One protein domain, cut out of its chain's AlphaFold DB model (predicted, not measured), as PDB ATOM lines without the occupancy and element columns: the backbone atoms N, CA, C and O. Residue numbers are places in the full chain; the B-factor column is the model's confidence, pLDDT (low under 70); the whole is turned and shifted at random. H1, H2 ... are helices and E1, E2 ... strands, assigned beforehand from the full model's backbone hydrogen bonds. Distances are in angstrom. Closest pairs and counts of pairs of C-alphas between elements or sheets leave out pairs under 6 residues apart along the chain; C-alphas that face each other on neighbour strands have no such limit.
ATOM      1  N   THR A   3      41.835  17.007   6.813       98.81
ATOM      2  CA  THR A   3      41.367  17.198   5.436       98.81
ATOM      3  C   THR A   3      39.848  17.255   5.425       98.81
ATOM      4  O   THR A   3      39.202  16.342   5.930       98.81
ATOM      5  N   ILE A   4      39.283  18.308   4.838       98.81
ATOM      6  CA  ILE A   4      37.846  18.461   4.596       98.81
ATOM      7  C   ILE A   4      37.617  18.236   3.106       98.81
ATOM      8  O   ILE A   4      38.264  18.884   2.284       98.81
ATOM      9  N   LEU A   5      36.703  17.338   2.764       98.69
ATOM     10  CA  LEU A   5      36.323  16.989   1.400       98.69
ATOM     11  C   LEU A   5      34.822  17.194   1.235       98.69
ATOM     12  O   LEU A   5      34.051  16.829   2.117       98.69
ATOM     13  N   VAL A   6      34.403  17.720   0.093       98.56
ATOM     14  CA  VAL A   6      32.991  17.830  -0.284       98.56
ATOM     15  C   VAL A   6      32.814  17.074  -1.583       98.56
ATOM     16  O   VAL A   6      33.535  17.330  -2.547       98.56
ATOM     17  N   LYS A   7      31.876  16.132  -1.607       98.56
ATOM     18  CA  LYS A   7      31.617  15.251  -2.746       98.56
ATOM     19  C   LYS A   7      30.159  15.347  -3.165       98.56
ATOM     20  O   LYS A   7      29.278  15.409  -2.308       98.56
ATOM     21  N   ALA A   8      29.928  15.326  -4.470       98.19
ATOM     22  CA  ALA A   8      28.603  15.195  -5.050       98.19
ATOM     23  C   ALA A   8      28.026  13.795  -4.789       98.19
ATOM     24  O   ALA A   8      28.746  12.876  -4.384       98.19
ATOM     25  N   ALA A   9      26.735  13.615  -5.069       97.38
ATOM     26  CA  ALA A   9      26.029  12.344  -4.881       97.38
ATOM     27  C   ALA A   9      26.655  11.154  -5.639       97.38
ATOM     28  O   ALA A   9      26.559  10.014  -5.192       97.38
ATOM     29  N   ASP A  10      27.309  11.413  -6.775       97.31
ATOM     30  CA  ASP A  10      28.012  10.408  -7.582       97.31
ATOM     31  C   ASP A  10      29.463  10.151  -7.121       97.31
ATOM     32  O   ASP A  10      30.170   9.330  -7.704       97.31
ATOM     33  N   GLY A  11      29.906  10.835  -6.063       96.69
ATOM     34  CA  GLY A  11      31.259  10.759  -5.523       96.69
ATOM     35  C   GLY A  11      32.254  11.744  -6.143       96.69
ATOM     36  O   GLY A  11      33.404  11.780  -5.696       96.69
ATOM     37  N   THR A  12      31.849  12.561  -7.122       97.88
ATOM     38  CA  THR A  12      32.708  13.589  -7.726       97.88
ATOM     39  C   THR A  12      33.158  14.597  -6.672       97.88
ATOM     40  O   THR A  12      32.343  15.142  -5.929       97.88
ATOM     41  N   MET A  13      34.461  14.879  -6.606       98.12
ATOM     42  CA  MET A  13      35.005  15.882  -5.688       98.12
ATOM     43  C   MET A  13      34.578  17.289  -6.118       98.12
ATOM     44  O   MET A  13      34.888  17.717  -7.228       98.12
ATOM     45  N   ILE A  14      33.913  18.015  -5.223       98.00
ATOM     46  CA  ILE A  14      33.485  19.405  -5.421       98.00
ATOM     47  C   ILE A  14      34.564  20.364  -4.922       98.00
ATOM     48  O   ILE A  14      34.941  21.301  -5.621       98.00
ATOM     49  N   ALA A  15      35.044  20.153  -3.697       97.94
ATOM     50  CA  ALA A  15      36.016  21.031  -3.062       97.94
ATOM     51  C   ALA A  15      36.766  20.296  -1.949       97.94
ATOM     52  O   ALA A  15      36.255  19.343  -1.360       97.94
ATOM     53  N   SER A  16      37.971  20.763  -1.636       98.44
ATOM     54  CA  SER A  16      38.773  20.214  -0.546       98.44
ATOM     55  C   SER A  16      39.660  21.270   0.095       98.44
ATOM     56  O   SER A  16      40.169  22.148  -0.599       98.44
ATOM     57  N   ALA A  17      39.906  21.139   1.395       98.50
ATOM     58  CA  ALA A  17      40.928  21.892   2.113       98.50
ATOM     59  C   ALA A  17      41.703  20.961   3.042       98.50
ATOM     60  O   ALA A  17      41.170  19.960   3.519       98.50
ATOM     61  N   GLN A  18      42.952  21.311   3.322       98.31
ATOM     62  CA  GLN A  18      43.806  20.564   4.231       98.31
ATOM     63  C   GLN A  18      44.612  21.530   5.102       98.31
ATOM     64  O   GLN A  18      45.074  22.562   4.620       98.31
ATOM     65  N   SER A  19      44.757  21.206   6.385       98.31
ATOM     66  CA  SER A  19      45.509  22.005   7.355       98.31
ATOM     67  C   SER A  19      46.007  21.131   8.500       98.31
ATOM     68  O   SER A  19      45.384  20.123   8.838       98.31
ATOM     69  N   ALA A  20      47.131  21.503   9.109       93.31
ATOM     70  CA  ALA A  20      47.622  20.832  10.309       93.31
ATOM     71  C   ALA A  20      46.838  21.248  11.566       93.31
ATOM     72  O   ALA A  20      46.607  20.398  12.424       93.31
ATOM     73  N   ASP A  21      46.387  22.507  11.621       93.88
ATOM     74  CA  ASP A  21      45.884  23.138  12.847       93.88
ATOM     75  C   ASP A  21      44.420  23.584  12.724       93.88
ATOM     76  O   ASP A  21      43.576  23.202  13.524       93.88
ATOM     77  N   ASP A  22      44.087  24.382  11.709       96.50
ATOM     78  CA  ASP A  22      42.733  24.911  11.488       96.50
ATOM     79  C   ASP A  22      42.387  24.757  10.005       96.50
ATOM     80  O   ASP A  22      42.898  25.488   9.147       96.50
ATOM     81  N   ALA A  23      41.601  23.729   9.684       98.50
ATOM     82  CA  ALA A  23      41.134  23.467   8.332       98.50
ATOM     83  C   ALA A  23      39.838  24.239   8.090       98.50
ATOM     84  O   ALA A  23      38.860  24.091   8.823       98.50
ATOM     85  N   ARG A  24      39.821  25.039   7.020       98.50
ATOM     86  CA  ARG A  24      38.660  25.829   6.609       98.50
ATOM     87  C   ARG A  24      38.404  25.632   5.131       98.50
ATOM     88  O   ARG A  24      39.303  25.840   4.318       98.50
ATOM     89  N   LEU A  25      37.180  25.253   4.790       98.44
ATOM     90  CA  LEU A  25      36.760  25.056   3.412       98.44
ATOM     91  C   LEU A  25      35.604  25.996   3.084       98.44
ATOM     92  O   LEU A  25      34.546  25.922   3.707       98.44
ATOM     93  N   CYS A  26      35.813  26.851   2.085       97.69
ATOM     94  CA  CYS A  26      34.757  27.643   1.468       97.69
ATOM     95  C   CYS A  26      34.229  26.902   0.240       97.69
ATOM     96  O   CYS A  26      35.006  26.506  -0.629       97.69
ATOM     97  N   ILE A  27      32.913  26.752   0.154       97.06
ATOM     98  CA  ILE A  27      32.227  26.121  -0.975       97.06
ATOM     99  C   ILE A  27      31.446  27.218  -1.688       97.06
ATOM    100  O   ILE A  27      30.615  27.864  -1.055       97.06
ATOM    101  N   ASP A  28      31.709  27.439  -2.977       95.94
ATOM    102  CA  ASP A  28      31.047  28.471  -3.794       95.94
ATOM    103  C   ASP A  28      29.981  27.873  -4.721       95.94
ATOM    104  O   ASP A  28      29.970  28.080  -5.933       95.94
ATOM    105  N   ARG A  29      29.100  27.060  -4.131       95.44
ATOM    106  CA  ARG A  29      27.870  26.564  -4.752       95.44
ATOM    107  C   ARG A  29      26.820  26.268  -3.687       95.44
ATOM    108  O   ARG A  29      27.166  26.039  -2.530       95.44
ATOM    109  N   ALA A  30      25.556  26.223  -4.103       96.94
ATOM    110  CA  ALA A  30      24.504  25.625  -3.290       96.94
ATOM    111  C   ALA A  30      24.694  24.102  -3.223       96.94
ATOM    112  O   ALA A  30      25.133  23.490  -4.201       96.94
ATOM    113  N   TYR A  31      24.351  23.500  -2.086       96.94
ATOM    114  CA  TYR A  31      24.339  22.046  -1.960       96.94
ATOM    115  C   TYR A  31      23.233  21.402  -2.801       96.94
ATOM    116  O   TYR A  31      22.110  21.906  -2.885       96.94
ATOM    117  N   GLU A  32      23.544  20.240  -3.364       96.69
ATOM    118  CA  GLU A  32      22.606  19.388  -4.087       96.69
ATOM    119  C   GLU A  32      22.228  18.160  -3.248       96.69
ATOM    120  O   GLU A  32      22.912  17.773  -2.297       96.69
ATOM    121  N   VAL A  33      21.089  17.543  -3.575       96.50
ATOM    122  CA  VAL A  33      20.627  16.340  -2.870       96.50
ATOM    123  C   VAL A  33      21.647  15.218  -3.057       96.50
ATOM    124  O   VAL A  33      21.947  14.830  -4.182       96.50
ATOM    125  N   GLY A  34      22.125  14.666  -1.942       97.00
ATOM    126  CA  GLY A  34      23.124  13.598  -1.927       97.00
ATOM    127  C   GLY A  34      24.563  14.088  -1.775       97.00
ATOM    128  O   GLY A  34      25.451  13.249  -1.639       97.00
ATOM    129  N   ASP A  35      24.798  15.403  -1.723       98.19
ATOM    130  CA  ASP A  35      26.107  15.940  -1.357       98.19
ATOM    131  C   ASP A  35      26.536  15.443   0.032       98.19
ATOM    132  O   ASP A  35      25.746  15.323   0.980       98.19
ATOM    133  N   THR A  36      27.829  15.162   0.158       98.19
ATOM    134  CA  THR A  36      28.446  14.686   1.394       98.19
ATOM    135  C   THR A  36      29.692  15.488   1.718       98.19
ATOM    136  O   THR A  36      30.435  15.914   0.834       98.19
ATOM    137  N   VAL A  37      29.925  15.676   3.010       98.50
ATOM    138  CA  VAL A  37      31.168  16.198   3.559       98.50
ATOM    139  C   VAL A  37      31.893  15.049   4.248       98.50
ATOM    140  O   VAL A  37      31.299  14.319   5.037       98.50
ATOM    141  N   GLU A  38      33.181  14.895   3.979       98.56
ATOM    142  CA  GLU A  38      34.048  13.948   4.671       98.56
ATOM    143  C   GLU A  38      35.182  14.710   5.358       98.56
ATOM    144  O   GLU A  38      35.865  15.521   4.732       98.56
ATOM    145  N   ILE A  39      35.377  14.452   6.649       98.75
ATOM    146  CA  ILE A  39      36.512  14.970   7.414       98.75
ATOM    147  C   ILE A  39      37.421  13.796   7.750       98.75
ATOM    148  O   ILE A  39      36.987  12.833   8.383       98.75
ATOM    149  N   LEU A  40      38.681  13.892   7.338       98.62
ATOM    150  CA  LEU A  40      39.749  12.957   7.676       98.62
ATOM    151  C   LEU A  40      40.723  13.646   8.621       98.62
ATOM    152  O   LEU A  40      41.142  14.771   8.343       98.62
ATOM    153  N   ALA A  41      41.100  12.988   9.711       98.12
ATOM    154  CA  ALA A  41      42.027  13.559  10.676       98.12
ATOM    155  C   ALA A  41      42.889  12.502  11.364       98.12
ATOM    156  O   ALA A  41      42.425  11.402  11.667       98.12
ATOM    157  N   ASP A  42      44.133  12.885  11.651       97.31
ATOM    158  CA  ASP A  42      45.043  12.076  12.471       97.31
ATOM    159  C   ASP A  42      44.620  12.099  13.951       97.31
ATOM    160  O   ASP A  42      44.708  11.091  14.655       97.31
ATOM    161  N   GLU A  43      44.119  13.250  14.410       96.50
ATOM    162  CA  GLU A  43      43.584  13.435  15.757       96.50
ATOM    163  C   GLU A  43      42.134  12.963  15.851       96.50
ATOM    164  O   GLU A  43      41.333  13.144  14.932       96.50
ATOM    165  N   LYS A  44      41.771  12.381  16.998       96.88
ATOM    166  CA  LYS A  44      40.431  11.807  17.190       96.88
ATOM    167  C   LYS A  44      39.394  12.801  17.691       96.88
ATOM    168  O   LYS A  44      38.227  12.622  17.370       96.88
ATOM    169  N   HIS A  45      39.788  13.785  18.498       97.88
ATOM    170  CA  HIS A  45      38.881  14.798  19.043       97.88
ATOM    171  C   HIS A  45      39.017  16.085  18.239       97.88
ATOM    172  O   HIS A  45      40.064  16.736  18.281       97.88
ATOM    173  N   LEU A  46      37.958  16.453  17.525       98.38
ATOM    174  CA  LEU A  46      37.903  17.676  16.735       98.38
ATOM    175  C   LEU A  46      36.792  18.588  17.243       98.38
ATOM    176  O   LEU A  46      35.757  18.117  17.700       98.38
ATOM    177  N   CYS A  47      36.989  19.893  17.098       98.25
ATOM    178  CA  CYS A  47      35.904  20.863  17.120       98.25
ATOM    179  C   CYS A  47      35.549  21.191  15.667       98.25
ATOM    180  O   CYS A  47      36.418  21.636  14.908       98.25
ATOM    181  N   VAL A  48      34.301  20.932  15.275       98.56
ATOM    182  CA  VAL A  48      33.819  21.102  13.898       98.56
ATOM    183  C   VAL A  48      32.623  22.039  13.838       98.56
ATOM    184  O   VAL A  48      31.800  22.080  14.752       98.56
ATOM    185  N   GLN A  49      32.496  22.759  12.728       98.31
ATOM    186  CA  GLN A  49      31.307  23.533  12.391       98.31
ATOM    187  C   GLN A  49      30.937  23.239  10.937       98.31
ATOM    188  O   GLN A  49      31.675  23.599  10.022       98.31
ATOM    189  N   MET A  50      29.806  22.557  10.730       97.81
ATOM    190  CA  MET A  50      29.405  22.047   9.407       97.81
ATOM    191  C   MET A  50      28.637  23.071   8.557       97.81
ATOM    192  O   MET A  50      28.482  22.881   7.355       97.81
ATOM    193  N   ASP A  51      28.149  24.142   9.181       96.19
ATOM    194  CA  ASP A  51      27.545  25.306   8.538       96.19
ATOM    195  C   ASP A  51      27.562  26.478   9.525       96.19
ATOM    196  O   ASP A  51      27.548  26.279  10.741       96.19
ATOM    197  N   VAL A  52      27.578  27.707   9.014       94.19
ATOM    198  CA  VAL A  52      27.617  28.930   9.832       94.19
ATOM    199  C   VAL A  52      26.400  29.091  10.748       94.19
ATOM    200  O   VAL A  52      26.477  29.806  11.744       94.19
ATOM    201  N   THR A  53      25.284  28.435  10.424       92.62
ATOM    202  CA  THR A  53      24.063  28.421  11.241       92.62
ATOM    203  C   THR A  53      24.111  27.408  12.385       92.62
ATOM    204  O   THR A  53      23.288  27.477  13.299       92.62
ATOM    205  N   LEU A  54      25.063  26.471  12.362       94.06
ATOM    206  CA  LEU A  54      25.295  25.521  13.442       94.06
ATOM    207  C   LEU A  54      26.319  26.067  14.434       94.06
ATOM    208  O   LEU A  54      27.294  26.714  14.054       94.06
ATOM    209  N   LEU A  55      26.130  25.749  15.714       94.50
ATOM    210  CA  LEU A  55      27.172  25.946  16.715       94.50
ATOM    211  C   LEU A  55      28.367  25.026  16.402       94.50
ATOM    212  O   LEU A  55      28.154  23.887  15.975       94.50
ATOM    213  N   PRO A  56      29.614  25.468  16.636       96.56
ATOM    214  CA  PRO A  56      30.749  24.558  16.683       96.56
ATOM    215  C   PRO A  56      30.556  23.514  17.788       96.56
ATOM    216  O   PRO A  56      30.036  23.836  18.859       96.56
ATOM    217  N   GLY A  57      30.988  22.278  17.552       96.62
ATOM    218  CA  GLY A  57      30.840  21.189  18.516       96.62
ATOM    219  C   GLY A  57      31.980  20.187  18.492       96.62
ATOM    220  O   GLY A  57      32.658  20.025  17.477       96.62
ATOM    221  N   GLU A  58      32.178  19.514  19.624       97.25
ATOM    222  CA  GLU A  58      33.106  18.390  19.725       97.25
ATOM    223  C   GLU A  58      32.577  17.187  18.948       97.25
ATOM    224  O   GLU A  58      31.417  16.794  19.086       97.25
ATOM    225  N   VAL A  59      33.472  16.557  18.194       98.19
ATOM    226  CA  VAL A  59      33.269  15.233  17.624       98.19
ATOM    227  C   VAL A  59      34.466  14.327  17.895       98.19
ATOM    228  O   VAL A  59      35.621  14.754  17.894       98.19
ATOM    229  N   TYR A  60      34.177  13.047  18.100       98.25
ATOM    230  CA  TYR A  60      35.135  11.964  18.234       98.25
ATOM    231  C   TYR A  60      35.084  11.048  17.008       98.25
ATOM    232  O   TYR A  60      34.045  10.451  16.709       98.25
ATOM    233  N   LEU A  61      36.223  10.913  16.326       98.12
ATOM    234  CA  LEU A  61      36.409  10.137  15.101       98.12
ATOM    235  C   LEU A  61      37.167   8.836  15.433       98.12
ATOM    236  O   LEU A  61      38.401   8.811  15.409       98.12
ATOM    237  N   PRO A  62      36.479   7.715  15.736       97.06
ATOM    238  CA  PRO A  62      37.134   6.470  16.153       97.06
ATOM    239  C   PRO A  62      38.096   5.912  15.098       97.06
ATOM    240  O   PRO A  62      39.112   5.312  15.454       97.06
ATOM    241  N   ASN A  63      37.770   6.133  13.823       97.50
ATOM    242  CA  ASN A  63      38.500   5.631  12.661       97.50
ATOM    243  C   ASN A  63      39.225   6.750  11.891       97.50
ATOM    244  O   ASN A  63      39.533   6.564  10.719       97.50
ATOM    245  N   GLY A  64      39.428   7.924  12.509       97.75
ATOM    246  CA  GLY A  64      40.044   9.084  11.847       97.75
ATOM    247  C   GLY A  64      39.210   9.663  10.697       97.75
ATOM    248  O   GLY A  64      39.741  10.366   9.842       97.75
ATOM    249  N   ARG A  65      37.908   9.346  10.652       98.06
ATOM    250  CA  ARG A  65      36.966   9.792   9.623       98.06
ATOM    251  C   ARG A  65      35.617  10.169  10.230       98.06
ATOM    252  O   ARG A  65      35.146   9.481  11.135       98.06
ATOM    253  N   MET A  66      35.013  11.217   9.681       98.19
ATOM    254  CA  MET A  66      33.618  11.614   9.857       98.19
ATOM    255  C   MET A  66      32.968  11.751   8.478       98.19
ATOM    256  O   MET A  66      33.436  12.531   7.649       98.19
ATOM    257  N   THR A  67      31.881  11.019   8.255       98.19
ATOM    258  CA  THR A  67      31.059  11.086   7.044       98.19
ATOM    259  C   THR A  67      29.759  11.815   7.359       98.19
ATOM    260  O   THR A  67      28.918  11.325   8.115       98.19
ATOM    261  N   TRP A  68      29.574  12.991   6.770       98.00
ATOM    262  CA  TRP A  68      28.483  13.898   7.098       98.00
ATOM    263  C   TRP A  68      27.616  14.191   5.872       98.00
ATOM    264  O   TRP A  68      28.058  14.778   4.887       98.00
ATOM    265  N   ARG A  69      26.359  13.748   5.916       97.12
ATOM    266  CA  ARG A  69      25.389  13.935   4.828       97.12
ATOM    267  C   ARG A  69      24.753  15.314   4.938       97.12
ATOM    268  O   ARG A  69      24.218  15.634   5.997       97.12
ATOM    269  N   VAL A  70      24.758  16.085   3.851       96.88
ATOM    270  CA  VAL A  70      24.127  17.410   3.842       96.88
ATOM    271  C   VAL A  70      22.600  17.267   3.973       96.88
ATOM    272  O   VAL A  70      21.983  16.566   3.164       96.88
ATOM    273  N   PRO A  71      21.953  17.920   4.959       94.75
ATOM    274  CA  PRO A  71      20.503  17.879   5.110       94.75
ATOM    275  C   PRO A  71      19.758  18.503   3.921       94.75
ATOM    276  O   PRO A  71      19.996  19.649   3.525       94.75
ATOM    277  N   ALA A  72      18.784  17.765   3.390       92.38
ATOM    278  CA  ALA A  72      17.923  18.199   2.295       92.38
ATOM    279  C   ALA A  72      16.460  17.792   2.530       92.38
ATOM    280  O   ALA A  72      16.176  16.870   3.299       92.38
ATOM    281  N   GLY A  73      15.533  18.482   1.858       90.62
ATOM    282  CA  GLY A  73      14.091  18.250   1.995       90.62
ATOM    283  C   GLY A  73      13.618  18.359   3.449       90.62
ATOM    284  O   GLY A  73      14.110  19.197   4.202       90.62
ATOM    285  N   GLU A  74      12.723  17.462   3.863       86.62
ATOM    286  CA  GLU A  74      12.167  17.404   5.225       86.62
ATOM    287  C   GLU A  74      13.240  17.325   6.323       86.62
ATOM    288  O   GLU A  74      13.077  17.898   7.395       86.62
ATOM    289  N   HIS A  75      14.384  16.674   6.070       86.44
ATOM    290  CA  HIS A  75      15.458  16.568   7.068       86.44
ATOM    291  C   HIS A  75      16.059  17.927   7.441       86.44
ATOM    292  O   HIS A  75      16.564  18.090   8.552       86.44
ATOM    293  N   ARG A  76      15.988  18.910   6.537       90.25
ATOM    294  CA  ARG A  76      16.467  20.271   6.783       90.25
ATOM    295  C   ARG A  76      15.599  21.023   7.792       90.25
ATOM    296  O   ARG A  76      16.115  21.883   8.495       90.25
ATOM    297  N   LEU A  77      14.325  20.656   7.945       88.38
ATOM    298  CA  LEU A  77      13.408  21.297   8.897       88.38
ATOM    299  C   LEU A  77      13.820  21.088  10.371       88.38
ATOM    300  O   LEU A  77      13.295  21.749  11.261       88.38
ATOM    301  N   ALA A  78      14.783  20.197  10.644       87.25
ATOM    302  CA  ALA A  78      15.402  20.026  11.963       87.25
ATOM    303  C   ALA A  78      16.473  21.093  12.287       87.25
ATOM    304  O   ALA A  78      17.127  21.026  13.331       87.25
ATOM    305  N   TYR A  79      16.715  22.039  11.382       90.88
ATOM    306  CA  TYR A  79      17.757  23.058  11.476       90.88
ATOM    307  C   TYR A  79      17.150  24.461  11.383       90.88
ATOM    308  O   TYR A  79      15.957  24.618  11.123       90.88
ATOM    309  N   ALA A  80      17.974  25.484  11.619       89.69
ATOM    310  CA  ALA A  80      17.538  26.869  11.502       89.69
ATOM    311  C   ALA A  80      17.006  27.166  10.087       89.69
ATOM    312  O   ALA A  80      17.577  26.661   9.114       89.69
ATOM    313  N   PRO A  81      15.959  27.999   9.938       89.06
ATOM    314  CA  PRO A  81      15.491  28.437   8.627       89.06
ATOM    315  C   PRO A  81      16.640  28.992   7.772       89.06
ATOM    316  O   PRO A  81      17.389  29.862   8.215       89.06
ATOM    317  N   GLY A  82      16.788  28.470   6.551       89.56
ATOM    318  CA  GLY A  82      17.864  28.834   5.622       89.56
ATOM    319  C   GLY A  82      19.193  28.087   5.811       89.56
ATOM    320  O   GLY A  82      20.109  28.281   5.006       89.56
ATOM    321  N   ALA A  83      19.324  27.216   6.820       92.56
ATOM    322  CA  ALA A  83      20.501  26.360   6.972       92.56
ATOM    323  C   ALA A  83      20.709  25.501   5.714       92.56
ATOM    324  O   ALA A  83      19.776  24.857   5.234       92.56
ATOM    325  N   PHE A  84      21.938  25.476   5.190       94.19
ATOM    326  CA  PHE A  84      22.318  24.737   3.972       94.19
ATOM    327  C   PHE A  84      21.650  25.202   2.662       94.19
ATOM    328  O   PHE A  84      21.779  24.522   1.647       94.19
ATOM    329  N   GLU A  85      20.972  26.356   2.642       93.56
ATOM    330  CA  GLU A  85      20.313  26.905   1.435       93.56
ATOM    331  C   GLU A  85      21.095  28.041   0.768       93.56
ATOM    332  O   GLU A  85      20.740  28.514  -0.315       93.56
ATOM    333  N   ALA A  86      22.162  28.501   1.420       92.88
ATOM    334  CA  ALA A  86      23.020  29.541   0.884       92.88
ATOM    335  C   ALA A  86      23.683  29.109  -0.437       92.88
ATOM    336  O   ALA A  86      23.836  27.936  -0.748       92.88
ATOM    337  N   LYS A  87      24.133  30.092  -1.224       95.69
ATOM    338  CA  LYS A  87      24.977  29.836  -2.408       95.69
ATOM    339  C   LYS A  87      26.444  29.597  -2.048       95.69
ATOM    340  O   LYS A  87      27.241  29.297  -2.929       95.69
ATOM    341  N   ARG A  88      26.796  29.834  -0.784       96.12
ATOM    342  CA  ARG A  88      28.142  29.744  -0.237       96.12
ATOM    343  C   ARG A  88      28.087  29.175   1.166       96.12
ATOM    344  O   ARG A  88      27.275  29.628   1.970       96.12
ATOM    345  N   HIS A  89      28.993  28.256   1.460       97.19
ATOM    346  CA  HIS A  89      29.089  27.601   2.760       97.19
ATOM    347  C   HIS A  89      30.522  27.639   3.273       97.19
ATOM    348  O   HIS A  89      31.475  27.720   2.494       97.19
ATOM    349  N   VAL A  90      30.661  27.569   4.593       97.69
ATOM    350  CA  VAL A  90      31.950  27.448   5.268       97.69
ATOM    351  C   VAL A  90      31.872  26.273   6.223       97.69
ATOM    352  O   VAL A  90      30.942  26.194   7.025       97.69
ATOM    353  N   ILE A  91      32.863  25.392   6.132       98.38
ATOM    354  CA  ILE A  91      33.071  24.289   7.066       98.38
ATOM    355  C   ILE A  91      34.411  24.512   7.752       98.38
ATOM    356  O   ILE A  91      35.398  24.859   7.094       98.38
ATOM    357  N   THR A  92      34.449  24.297   9.064       98.75
ATOM    358  CA  THR A  92      35.684  24.367   9.848       98.75
ATOM    359  C   THR A  92      35.905  23.084  10.637       98.75
ATOM    360  O   THR A  92      34.955  22.432  11.075       98.75
ATOM    361  N   ALA A  93      37.174  22.717  10.797       98.69
ATOM    362  CA  ALA A  93      37.602  21.606  11.629       98.69
ATOM    363  C   ALA A  93      38.989  21.896  12.206       98.69
ATOM    364  O   ALA A  93      39.926  22.214  11.471       98.69
ATOM    365  N   ARG A  94      39.126  21.753  13.522       98.50
ATOM    366  CA  ARG A  94      40.397  21.898  14.245       98.50
ATOM    367  C   ARG A  94      40.530  20.805  15.305       98.50
ATOM    368  O   ARG A  94      39.495  20.341  15.796       98.50
ATOM    369  N   PRO A  95      41.745  20.402  15.709       98.19
ATOM    370  CA  PRO A  95      41.890  19.528  16.855       98.19
ATOM    371  C   PRO A  95      41.429  20.264  18.118       98.19
ATOM    372  O   PRO A  95      41.533  21.494  18.231       98.19
ATOM    373  N   MET A  96      40.886  19.508  19.066       97.50
ATOM    374  CA  MET A  96      40.654  20.031  20.408       97.50
ATOM    375  C   MET A  96      41.947  20.009  21.211       97.50
ATOM    376  O   MET A  96      42.757  19.089  21.092       97.50
ATOM    377  N   THR A  97      42.141  21.018  22.055       97.06
ATOM    378  CA  THR A  97      43.293  21.051  22.956       97.06
ATOM    379  C   THR A  97      43.098  20.069  24.113       97.06
ATOM    380  O   THR A  97      41.977  19.702  24.474       97.06
ATOM    381  N   ALA A  98      44.195  19.672  24.758       96.50
ATOM    382  CA  ALA A  98      44.124  18.842  25.958       96.50
ATOM    383  C   ALA A  98      43.319  19.513  27.089       96.50
ATOM    384  O   ALA A  98      42.660  18.820  27.862       96.50
ATOM    385  N   GLU A  99      43.347  20.844  27.184       97.06
ATOM    386  CA  GLU A  99      42.555  21.595  28.160       97.06
ATOM    387  C   GLU A  99      41.057  21.525  27.840       97.06
ATOM    388  O   GLU A  99      40.259  21.258  28.735       97.06
ATOM    389  N   GLU A 100      40.669  21.663  26.568       96.25
ATOM    390  CA  GLU A 100      39.271  21.521  26.142       96.25
ATOM    391  C   GLU A 100      38.739  20.102  26.413       96.25
ATOM    392  O   GLU A 100      37.629  19.941  26.916       96.25
ATOM    393  N   ILE A 101      39.546  19.068  26.143       95.56
ATOM    394  CA  ILE A 101      39.168  17.653  26.326       95.56
ATOM    395  C   ILE A 101      39.086  17.255  27.806       95.56
ATOM    396  O   ILE A 101      38.282  16.393  28.166       95.56
ATOM    397  N   ASN A 102      39.904  17.838  28.681       95.00
ATOM    398  CA  ASN A 102      39.910  17.492  30.110       95.00
ATOM    399  C   ASN A 102      39.109  18.482  30.973       95.00
ATOM    400  O   ASN A 102      38.864  18.219  32.151       95.00
ATOM    401  N   GLY A 103      38.689  19.608  30.398       95.25
ATOM    402  CA  GLY A 103      37.898  20.632  31.059       95.25
ATOM    403  C   GLY A 103      36.425  20.259  31.242       95.25
ATOM    404  O   GLY A 103      35.897  19.301  30.666       95.25
ATOM    405  N   ARG A 104      35.728  21.064  32.052       94.62
ATOM    406  CA  ARG A 104      34.280  20.944  32.258       94.62
ATOM    407  C   ARG A 104      33.540  21.337  30.979       94.62
ATOM    408  O   ARG A 104      33.587  22.496  30.578       94.62
ATOM    409  N   ARG A 105      32.789  20.399  30.404       92.19
ATOM    410  CA  ARG A 105      31.972  20.607  29.202       92.19
ATOM    411  C   ARG A 105      30.784  19.652  29.157       92.19
ATOM    412  O   ARG A 105      30.728  18.699  29.934       92.19
ATOM    413  N   ASP A 106      29.866  19.902  28.233       92.19
ATOM    414  CA  ASP A 106      28.821  18.945  27.886       92.19
ATOM    415  C   ASP A 106      29.352  17.955  26.841       92.19
ATOM    416  O   ASP A 106      29.460  18.279  25.663       92.19
ATOM    417  N   ILE A 107      29.696  16.748  27.291       92.12
ATOM    418  CA  ILE A 107      30.219  15.676  26.433       92.12
ATOM    419  C   ILE A 107      29.146  15.023  25.554       92.12
ATOM    420  O   ILE A 107      29.482  14.200  24.706       92.12
ATOM    421  N   ALA A 108      27.864  15.298  25.805       93.31
ATOM    422  CA  ALA A 108      26.771  14.772  25.000       93.31
ATOM    423  C   ALA A 108      26.419  15.719  23.851       93.31
ATOM    424  O   ALA A 108      25.914  15.249  22.836       93.31
ATOM    425  N   CYS A 109      26.691  17.019  23.998       95.19
ATOM    426  CA  CYS A 109      26.369  18.035  23.006       95.19
ATOM    427  C   CYS A 109      27.120  17.805  21.684       95.19
ATOM    428  O   CYS A 109      28.348  17.815  21.635       95.19
ATOM    429  N   ASN A 110      26.362  17.640  20.603       97.19
ATOM    430  CA  ASN A 110      26.841  17.592  19.233       97.19
ATOM    431  C   ASN A 110      25.858  18.304  18.275       97.19
ATOM    432  O   ASN A 110      24.925  17.687  17.751       97.19
ATOM    433  N   PRO A 111      26.079  19.596  17.970       96.06
ATOM    434  CA  PRO A 111      25.327  20.336  16.954       96.06
ATOM    435  C   PRO A 111      25.388  19.710  15.549       96.06
ATOM    436  O   PRO A 111      24.443  19.856  14.766       96.06
ATOM    437  N   ALA A 112      26.476  18.997  15.238       96.94
ATOM    438  CA  ALA A 112      26.708  18.343  13.954       96.94
ATOM    439  C   ALA A 112      26.079  16.943  13.853       96.94
ATOM    440  O   ALA A 112      26.167  16.335  12.783       96.94
ATOM    441  N   ASP A 113      25.445  16.426  14.913       96.81
ATOM    442  CA  ASP A 113      24.820  15.103  14.870       96.81
ATOM    443  C   ASP A 113      23.765  15.014  13.760       96.81
ATOM    444  O   ASP A 113      23.132  16.009  13.388       96.81
ATOM    445  N   LEU A 114      23.588  13.813  13.217       94.25
ATOM    446  CA  LEU A 114      22.690  13.537  12.104       94.25
ATOM    447  C   LEU A 114      21.631  12.521  12.507       94.25
ATOM    448  O   LEU A 114      21.836  11.654  13.349       94.25
ATOM    449  N   ARG A 115      20.489  12.597  11.828       91.56
ATOM    450  CA  ARG A 115      19.508  11.518  11.872       91.56
ATOM    451  C   ARG A 115      20.063  10.273  11.169       91.56
ATOM    452  O   ARG A 115      20.643  10.375  10.085       91.56
ATOM    453  N   GLY A 116      19.777   9.107  11.745       89.38
ATOM    454  CA  GLY A 116      20.229   7.813  11.236       89.38
ATOM    455  C   GLY A 116      21.696   7.543  11.563       89.38
ATOM    456  O   GLY A 116      22.334   8.326  12.250       89.38
ATOM    457  N   GLU A 117      22.231   6.435  11.058       91.62
ATOM    458  CA  GLU A 117      23.578   5.973  11.423       91.62
ATOM    459  C   GLU A 117      24.687   6.953  11.011       91.62
ATOM    460  O   GLU A 117      24.644   7.523   9.912       91.62
ATOM    461  N   THR A 118      25.703   7.082  11.867       96.12
ATOM    462  CA  THR A 118      26.917   7.887  11.665       96.12
ATOM    463  C   THR A 118      28.173   7.099  12.061       96.12
ATOM    464  O   THR A 118      28.100   6.046  12.697       96.12
ATOM    465  N   ASP A 119      29.350   7.598  11.673       97.25
ATOM    466  CA  ASP A 119      30.662   7.030  12.016       97.25
ATOM    467  C   ASP A 119      31.459   7.876  13.032       97.25
ATOM    468  O   ASP A 119      32.614   7.559  13.325       97.25
ATOM    469  N   PHE A 120      30.830   8.902  13.612       98.19
ATOM    470  CA  PHE A 120      31.405   9.833  14.584       98.19
ATOM    471  C   PHE A 120      30.491   9.986  15.808       98.19
ATOM    472  O   PHE A 120      29.307   9.665  15.766       98.19
ATOM    473  N   PHE A 121      31.049  10.469  16.915       98.00
ATOM    474  CA  PHE A 121      30.341  10.658  18.187       98.00
ATOM    475  C   PHE A 121      30.531  12.091  18.697       98.00
ATOM    476  O   PHE A 121      31.475  12.723  18.246       98.00
ATOM    477  N   PRO A 122      29.735  12.602  19.651       97.12
ATOM    478  CA  PRO A 122      28.534  12.003  20.245       97.12
ATOM    479  C   PRO A 122      27.429  11.779  19.210       97.12
ATOM    480  O   PRO A 122      27.174  12.643  18.385       97.12
ATOM    481  N   HIS A 123      26.781  10.618  19.237       96.50
ATOM    482  CA  HIS A 123      25.678  10.299  18.332       96.50
ATOM    483  C   HIS A 123      24.529   9.703  19.134       96.50
ATOM    484  O   HIS A 123      24.754   8.882  20.036       96.50
ATOM    485  N   ILE A 124      23.303  10.107  18.810       92.62
ATOM    486  CA  ILE A 124      22.108   9.615  19.481       92.62
ATOM    487  C   ILE A 124      21.133   8.977  18.495       92.62
ATOM    488  O   ILE A 124      20.916   9.440  17.381       92.62
ATOM    489  N   THR A 125      20.507   7.894  18.948       89.31
ATOM    490  CA  THR A 125      19.476   7.174  18.198       89.31
ATOM    491  C   THR A 125      18.206   7.091  19.032       89.31
ATOM    492  O   THR A 125      18.247   7.089  20.268       89.31
ATOM    493  N   ALA A 126      17.066   7.004  18.356       84.19
ATOM    494  CA  ALA A 126      15.788   6.682  18.969       84.19
ATOM    495  C   ALA A 126      15.295   5.334  18.435       84.19
ATOM    496  O   ALA A 126      15.479   5.003  17.268       84.19
ATOM    497  N   ASN A 127      14.658   4.549  19.302       80.88
ATOM    498  CA  ASN A 127      14.001   3.300  18.912       80.88
ATOM    499  C   ASN A 127      12.746   3.552  18.063       80.88
ATOM    500  O   ASN A 127      12.369   2.700  17.265       80.88
ATOM    501  N   VAL A 128      12.094   4.698  18.271       77.38
ATOM    502  CA  VAL A 128      10.932   5.155  17.512       77.38
ATOM    503  C   VAL A 128      11.053   6.664  17.322       77.38
ATOM    504  O   VAL A 128      11.193   7.397  18.297       77.38
ATOM    505  N   GLU A 129      10.962   7.123  16.076       78.19
ATOM    506  CA  GLU A 129      10.802   8.540  15.740       78.19
ATOM    507  C   GLU A 129       9.403   8.746  15.154       78.19
ATOM    508  O   GLU A 129       8.975   8.021  14.252       78.19
ATOM    509  N   THR A 130       8.664   9.721  15.680       73.06
ATOM    510  CA  THR A 130       7.271   9.958  15.291       73.06
ATOM    511  C   THR A 130       7.186  10.358  13.822       73.06
ATOM    512  O   THR A 130       7.683  11.413  13.435       73.06
ATOM    513  N   ARG A 131       6.545   9.513  13.000       74.38
ATOM    514  CA  ARG A 131       6.140   9.803  11.605       74.38
ATOM    515  C   ARG A 131       7.255  10.334  10.692       74.38
ATOM    516  O   ARG A 131       6.988  11.020   9.717       74.38
ATOM    517  N   ASN A 132       8.506   9.999  10.994       73.19
ATOM    518  CA  ASN A 132       9.673  10.521  10.292       73.19
ATOM    519  C   ASN A 132       9.791  12.068  10.302       73.19
ATOM    520  O   ASN A 132      10.510  12.635   9.483       73.19
ATOM    521  N   GLU A 133       9.141  12.755  11.239       80.88
ATOM    522  CA  GLU A 133       9.102  14.220  11.305       80.88
ATOM    523  C   GLU A 133      10.407  14.804  11.863       80.88
ATOM    524  O   GLU A 133      11.006  14.276  12.803       80.88
ATOM    525  N   ALA A 134      10.850  15.920  11.284       80.81
ATOM    526  CA  ALA A 134      12.138  16.540  11.590       80.81
ATOM    527  C   ALA A 134      12.237  17.074  13.031       80.81
ATOM    528  O   ALA A 134      13.291  16.995  13.661       80.81
ATOM    529  N   CYS A 135      11.128  17.555  13.594       78.06
ATOM    530  CA  CYS A 135      11.071  18.051  14.969       78.06
ATOM    531  C   CYS A 135      11.237  16.948  16.033       78.06
ATOM    532  O   CYS A 135      11.615  17.253  17.167       78.06
ATOM    533  N   PHE A 136      11.026  15.678  15.663       80.50
ATOM    534  CA  PHE A 136      11.151  14.507  16.538       80.50
ATOM    535  C   PHE A 136      12.436  13.700  16.307       80.50
ATOM    536  O   PHE A 136      12.578  12.615  16.875       80.50
ATOM    537  N   CYS A 137      13.364  14.179  15.472       84.81
ATOM    538  CA  CYS A 137      14.609  13.449  15.242       84.81
ATOM    539  C   CYS A 137      15.501  13.439  16.495       84.81
ATOM    540  O   CYS A 137      15.633  14.446  17.196       84.81
ATOM    541  N   ALA A 138      16.127  12.290  16.771       88.31
ATOM    542  CA  ALA A 138      16.873  12.065  18.011       88.31
ATOM    543  C   ALA A 138      17.992  13.097  18.236       88.31
ATOM    544  O   ALA A 138      18.174  13.558  19.365       88.31
ATOM    545  N   ARG A 139      18.684  13.513  17.162       91.56
ATOM    546  CA  ARG A 139      19.774  14.507  17.207       91.56
ATOM    547  C   ARG A 139      19.387  15.808  17.906       91.56
ATOM    548  O   ARG A 139      20.236  16.481  18.485       91.56
ATOM    549  N   ASN A 140      18.102  16.169  17.881       88.00
ATOM    550  CA  ASN A 140      17.638  17.411  18.477       88.00
ATOM    551  C   ASN A 140      17.817  17.439  20.002       88.00
ATOM    552  O   ASN A 140      17.876  18.518  20.578       88.00
ATOM    553  N   ALA A 141      17.940  16.277  20.654       89.12
ATOM    554  CA  ALA A 141      18.191  16.189  22.090       89.12
ATOM    555  C   ALA A 141      19.621  16.595  22.486       89.12
ATOM    556  O   ALA A 141      19.867  16.864  23.659       89.12
ATOM    557  N   ILE A 142      20.559  16.617  21.532       91.88
ATOM    558  CA  ILE A 142      21.977  16.896  21.785       91.88
ATOM    559  C   ILE A 142      22.531  18.047  20.938       91.88
ATOM    560  O   ILE A 142      23.729  18.282  20.930       91.88
ATOM    561  N   ASN A 143      21.693  18.795  20.225       87.75
ATOM    562  CA  ASN A 143      22.148  19.814  19.272       87.75
ATOM    563  C   ASN A 143      22.652  21.131  19.915       87.75
ATOM    564  O   ASN A 143      23.022  22.053  19.190       87.75
ATOM    565  N   GLY A 144      22.637  21.237  21.250       86.56
ATOM    566  CA  GLY A 144      23.059  22.427  22.000       86.56
ATOM    567  C   GLY A 144      22.017  23.551  22.086       86.56
ATOM    568  O   GLY A 144      22.312  24.614  22.633       86.56
ATOM    569  N   LEU A 145      20.801  23.351  21.566       83.81
ATOM    570  CA  LEU A 145      19.700  24.304  21.700       83.81
ATOM    571  C   LEU A 145      18.861  23.974  22.939       83.81
ATOM    572  O   LEU A 145      18.376  22.860  23.105       83.81
ATOM    573  N   HIS A 146      18.644  24.972  23.795       71.38
ATOM    574  CA  HIS A 146      17.915  24.815  25.064       71.38
ATOM    575  C   HIS A 146      16.532  25.491  25.057       71.38
ATOM    576  O   HIS A 146      15.940  25.726  26.109       71.38
ATOM    577  N   CYS A 147      15.998  25.824  23.879       66.44
ATOM    578  CA  CYS A 147      14.693  26.468  23.742       66.44
ATOM    579  C   CYS A 147      13.557  25.444  23.921       66.44
ATOM    580  O   CYS A 147      13.145  24.804  22.960       66.44
ATOM    581  N   ASN A 148      13.027  25.310  25.142       62.97
ATOM    582  CA  ASN A 148      11.962  24.351  25.492       62.97
ATOM    583  C   ASN A 148      10.585  24.996  25.762       62.97
ATOM    584  O   ASN A 148       9.669  24.324  26.229       62.97
ATOM    585  N   ASN A 149      10.426  26.288  25.463       55.16
ATOM    586  CA  ASN A 149       9.215  27.053  25.788       55.16
ATOM    587  C   ASN A 149       8.047  26.843  24.796       55.16
ATOM    588  O   ASN A 149       7.011  27.493  24.938       55.16
ATOM    589  N   TYR A 150       8.205  25.987  23.781       53.56
ATOM    590  CA  TYR A 150       7.183  25.675  22.775       53.56
ATOM    591  C   TYR A 150       7.427  24.280  22.159       53.56
ATOM    592  O   TYR A 150       8.407  23.612  22.498       53.56
ATOM    593  N   HIS A 151       6.543  23.834  21.261       57.53
ATOM    594  CA  HIS A 151       6.660  22.571  20.523       57.53
ATOM    595  C   HIS A 151       6.416  22.793  19.027       57.53
ATOM    596  O   HIS A 151       5.452  23.465  18.672       57.53
ATOM    597  N   GLY A 152       7.222  22.185  18.153       61.28
ATOM    598  CA  GLY A 152       6.939  22.161  16.717       61.28
ATOM    599  C   GLY A 152       8.167  22.450  15.867       61.28
ATOM    600  O   GLY A 152       9.103  21.660  15.848       61.28
ATOM    601  N   GLU A 153       8.124  23.543  15.111       62.91
ATOM    602  CA  GLU A 153       9.219  23.949  14.230       62.91
ATOM    603  C   GLU A 153      10.429  24.461  15.021       62.91
ATOM    604  O   GLU A 153      10.337  24.826  16.199       62.91
ATOM    605  N   TRP A 154      11.584  24.496  14.355       62.00
ATOM    606  CA  TRP A 154      12.800  25.091  14.902       62.00
ATOM    607  C   TRP A 154      12.523  26.480  15.527       62.00
ATOM    608  O   TRP A 154      11.770  27.263  14.945       62.00
ATOM    609  N   PRO A 155      13.125  26.834  16.683       57.12
ATOM    610  CA  PRO A 155      14.146  26.100  17.442       57.12
ATOM    611  C   PRO A 155      13.584  25.054  18.421       57.12
ATOM    612  O   PRO A 155      14.341  24.493  19.213       57.12
ATOM    613  N   PHE A 156      12.275  24.795  18.402       56.84
ATOM    614  CA  PHE A 156      11.583  24.022  19.429       56.84
ATOM    615  C   PHE A 156      11.472  22.545  19.061       56.84
ATOM    616  O   PHE A 156      10.489  22.091  18.477       56.84
ATOM    617  N   ALA A 157      12.474  21.765  19.449       56.72
ATOM    618  CA  ALA A 157      12.409  20.320  19.309       56.72
ATOM    619  C   ALA A 157      11.546  19.672  20.399       56.72
ATOM    620  O   ALA A 157      11.569  20.077  21.564       56.72
ATOM    621  N   ALA A 158      10.811  18.617  20.042       54.19
ATOM    622  CA  ALA A 158      10.147  17.787  21.038       54.19
ATOM    623  C   ALA A 158      11.196  16.933  21.769       54.19
ATOM    624  O   ALA A 158      12.030  16.288  21.133       54.19
ATOM    625  N   GLY A 159      11.155  16.916  23.104       47.69
ATOM    626  CA  GLY A 159      12.060  16.103  23.914       47.69
ATOM    627  C   GLY A 159      11.869  14.614  23.625       47.69
ATOM    628  O   GLY A 159      10.939  13.992  24.133       47.69
ATOM    629  N   ALA A 160      12.742  14.032  22.807       38.12
ATOM    630  CA  ALA A 160      12.800  12.591  22.635       38.12
ATOM    631  C   ALA A 160      13.399  11.964  23.903       38.12
ATOM    632  O   ALA A 160      14.489  12.331  24.338       38.12
ATOM    633  N   SER A 161      12.710  10.981  24.488       33.06
ATOM    634  CA  SER A 161      13.337  10.064  25.446       33.06
ATOM    635  C   SER A 161      14.312   9.169  24.679       33.06
ATOM    636  O   SER A 161      13.937   8.107  24.191       33.06
ATOM    637  N   ALA A 162      15.546   9.629  24.504       37.09
ATOM    638  CA  ALA A 162      16.558   8.946  23.709       37.09
ATOM    639  C   ALA A 162      17.646   8.320  24.601       37.09
ATOM    640  O   ALA A 162      18.001   8.851  25.654       37.09
ATOM    641  N   ARG A 163      18.161   7.149  24.200       35.78
ATOM    642  CA  ARG A 163      19.252   6.451  24.902       35.78
ATOM    643  C   ARG A 163      20.579   6.810  24.239       35.78
ATOM    644  O   ARG A 163      20.809   6.444  23.091       35.78
ATOM    645  N   GLY A 164      21.462   7.485  24.969       39.19
ATOM    646  CA  GLY A 164      22.828   7.735  24.512       39.19
ATOM    647  C   GLY A 164      23.670   6.457  24.541       39.19
ATOM    648  O   GLY A 164      23.665   5.727  25.533       39.19
TER     649      GLY A 164
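AT A GLANCE: This is residues 3 to 164 of the 176 residues of an uncharacterized protein of Clostridiales bacterium (UniProt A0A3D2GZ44). With little regular structure, the model is a sandwich, antiparallel sheets E2-E1-E4-E7 and E3-E8-E5-E6 face to face, beside loops with H1 and H3. Of 162 printed residues, 59 are in named elements, E1 to E7, H1, E8, H2, H3, mixed class. It is compact, radius of gyration of the C-alphas 15.4 A, spans 41 by 38 by 25 A.

IN THESE COORDINATES: E1, residues 3 to 7, begins at C-alpha (41.367, 17.198, 5.436); E2 is 13 to 19, E3 23 to 27, E4 36 to 41, E5 45 to 49, E6 57 to 60, E7 65 to 69, H1 73 to 78, E8 89 to 95, H2 98 to 102; H3, 138 to 141, ends at C-alpha (18.191, 16.189, 22.090).

HOW THE PARTS SIT: Hairpin E1-E2 has N 4 and O 17 within hydrogen-bond range, 2.8 A. H2 only grazes E3-E8-E5-E6. H1 has 0 of 2 O i to N i+4 but 3 of 3 O i to N i+3 pairs within range.

THE WHOLE: Link H2 to H3 is long; residues 147 to 164 have pLDDT under 70.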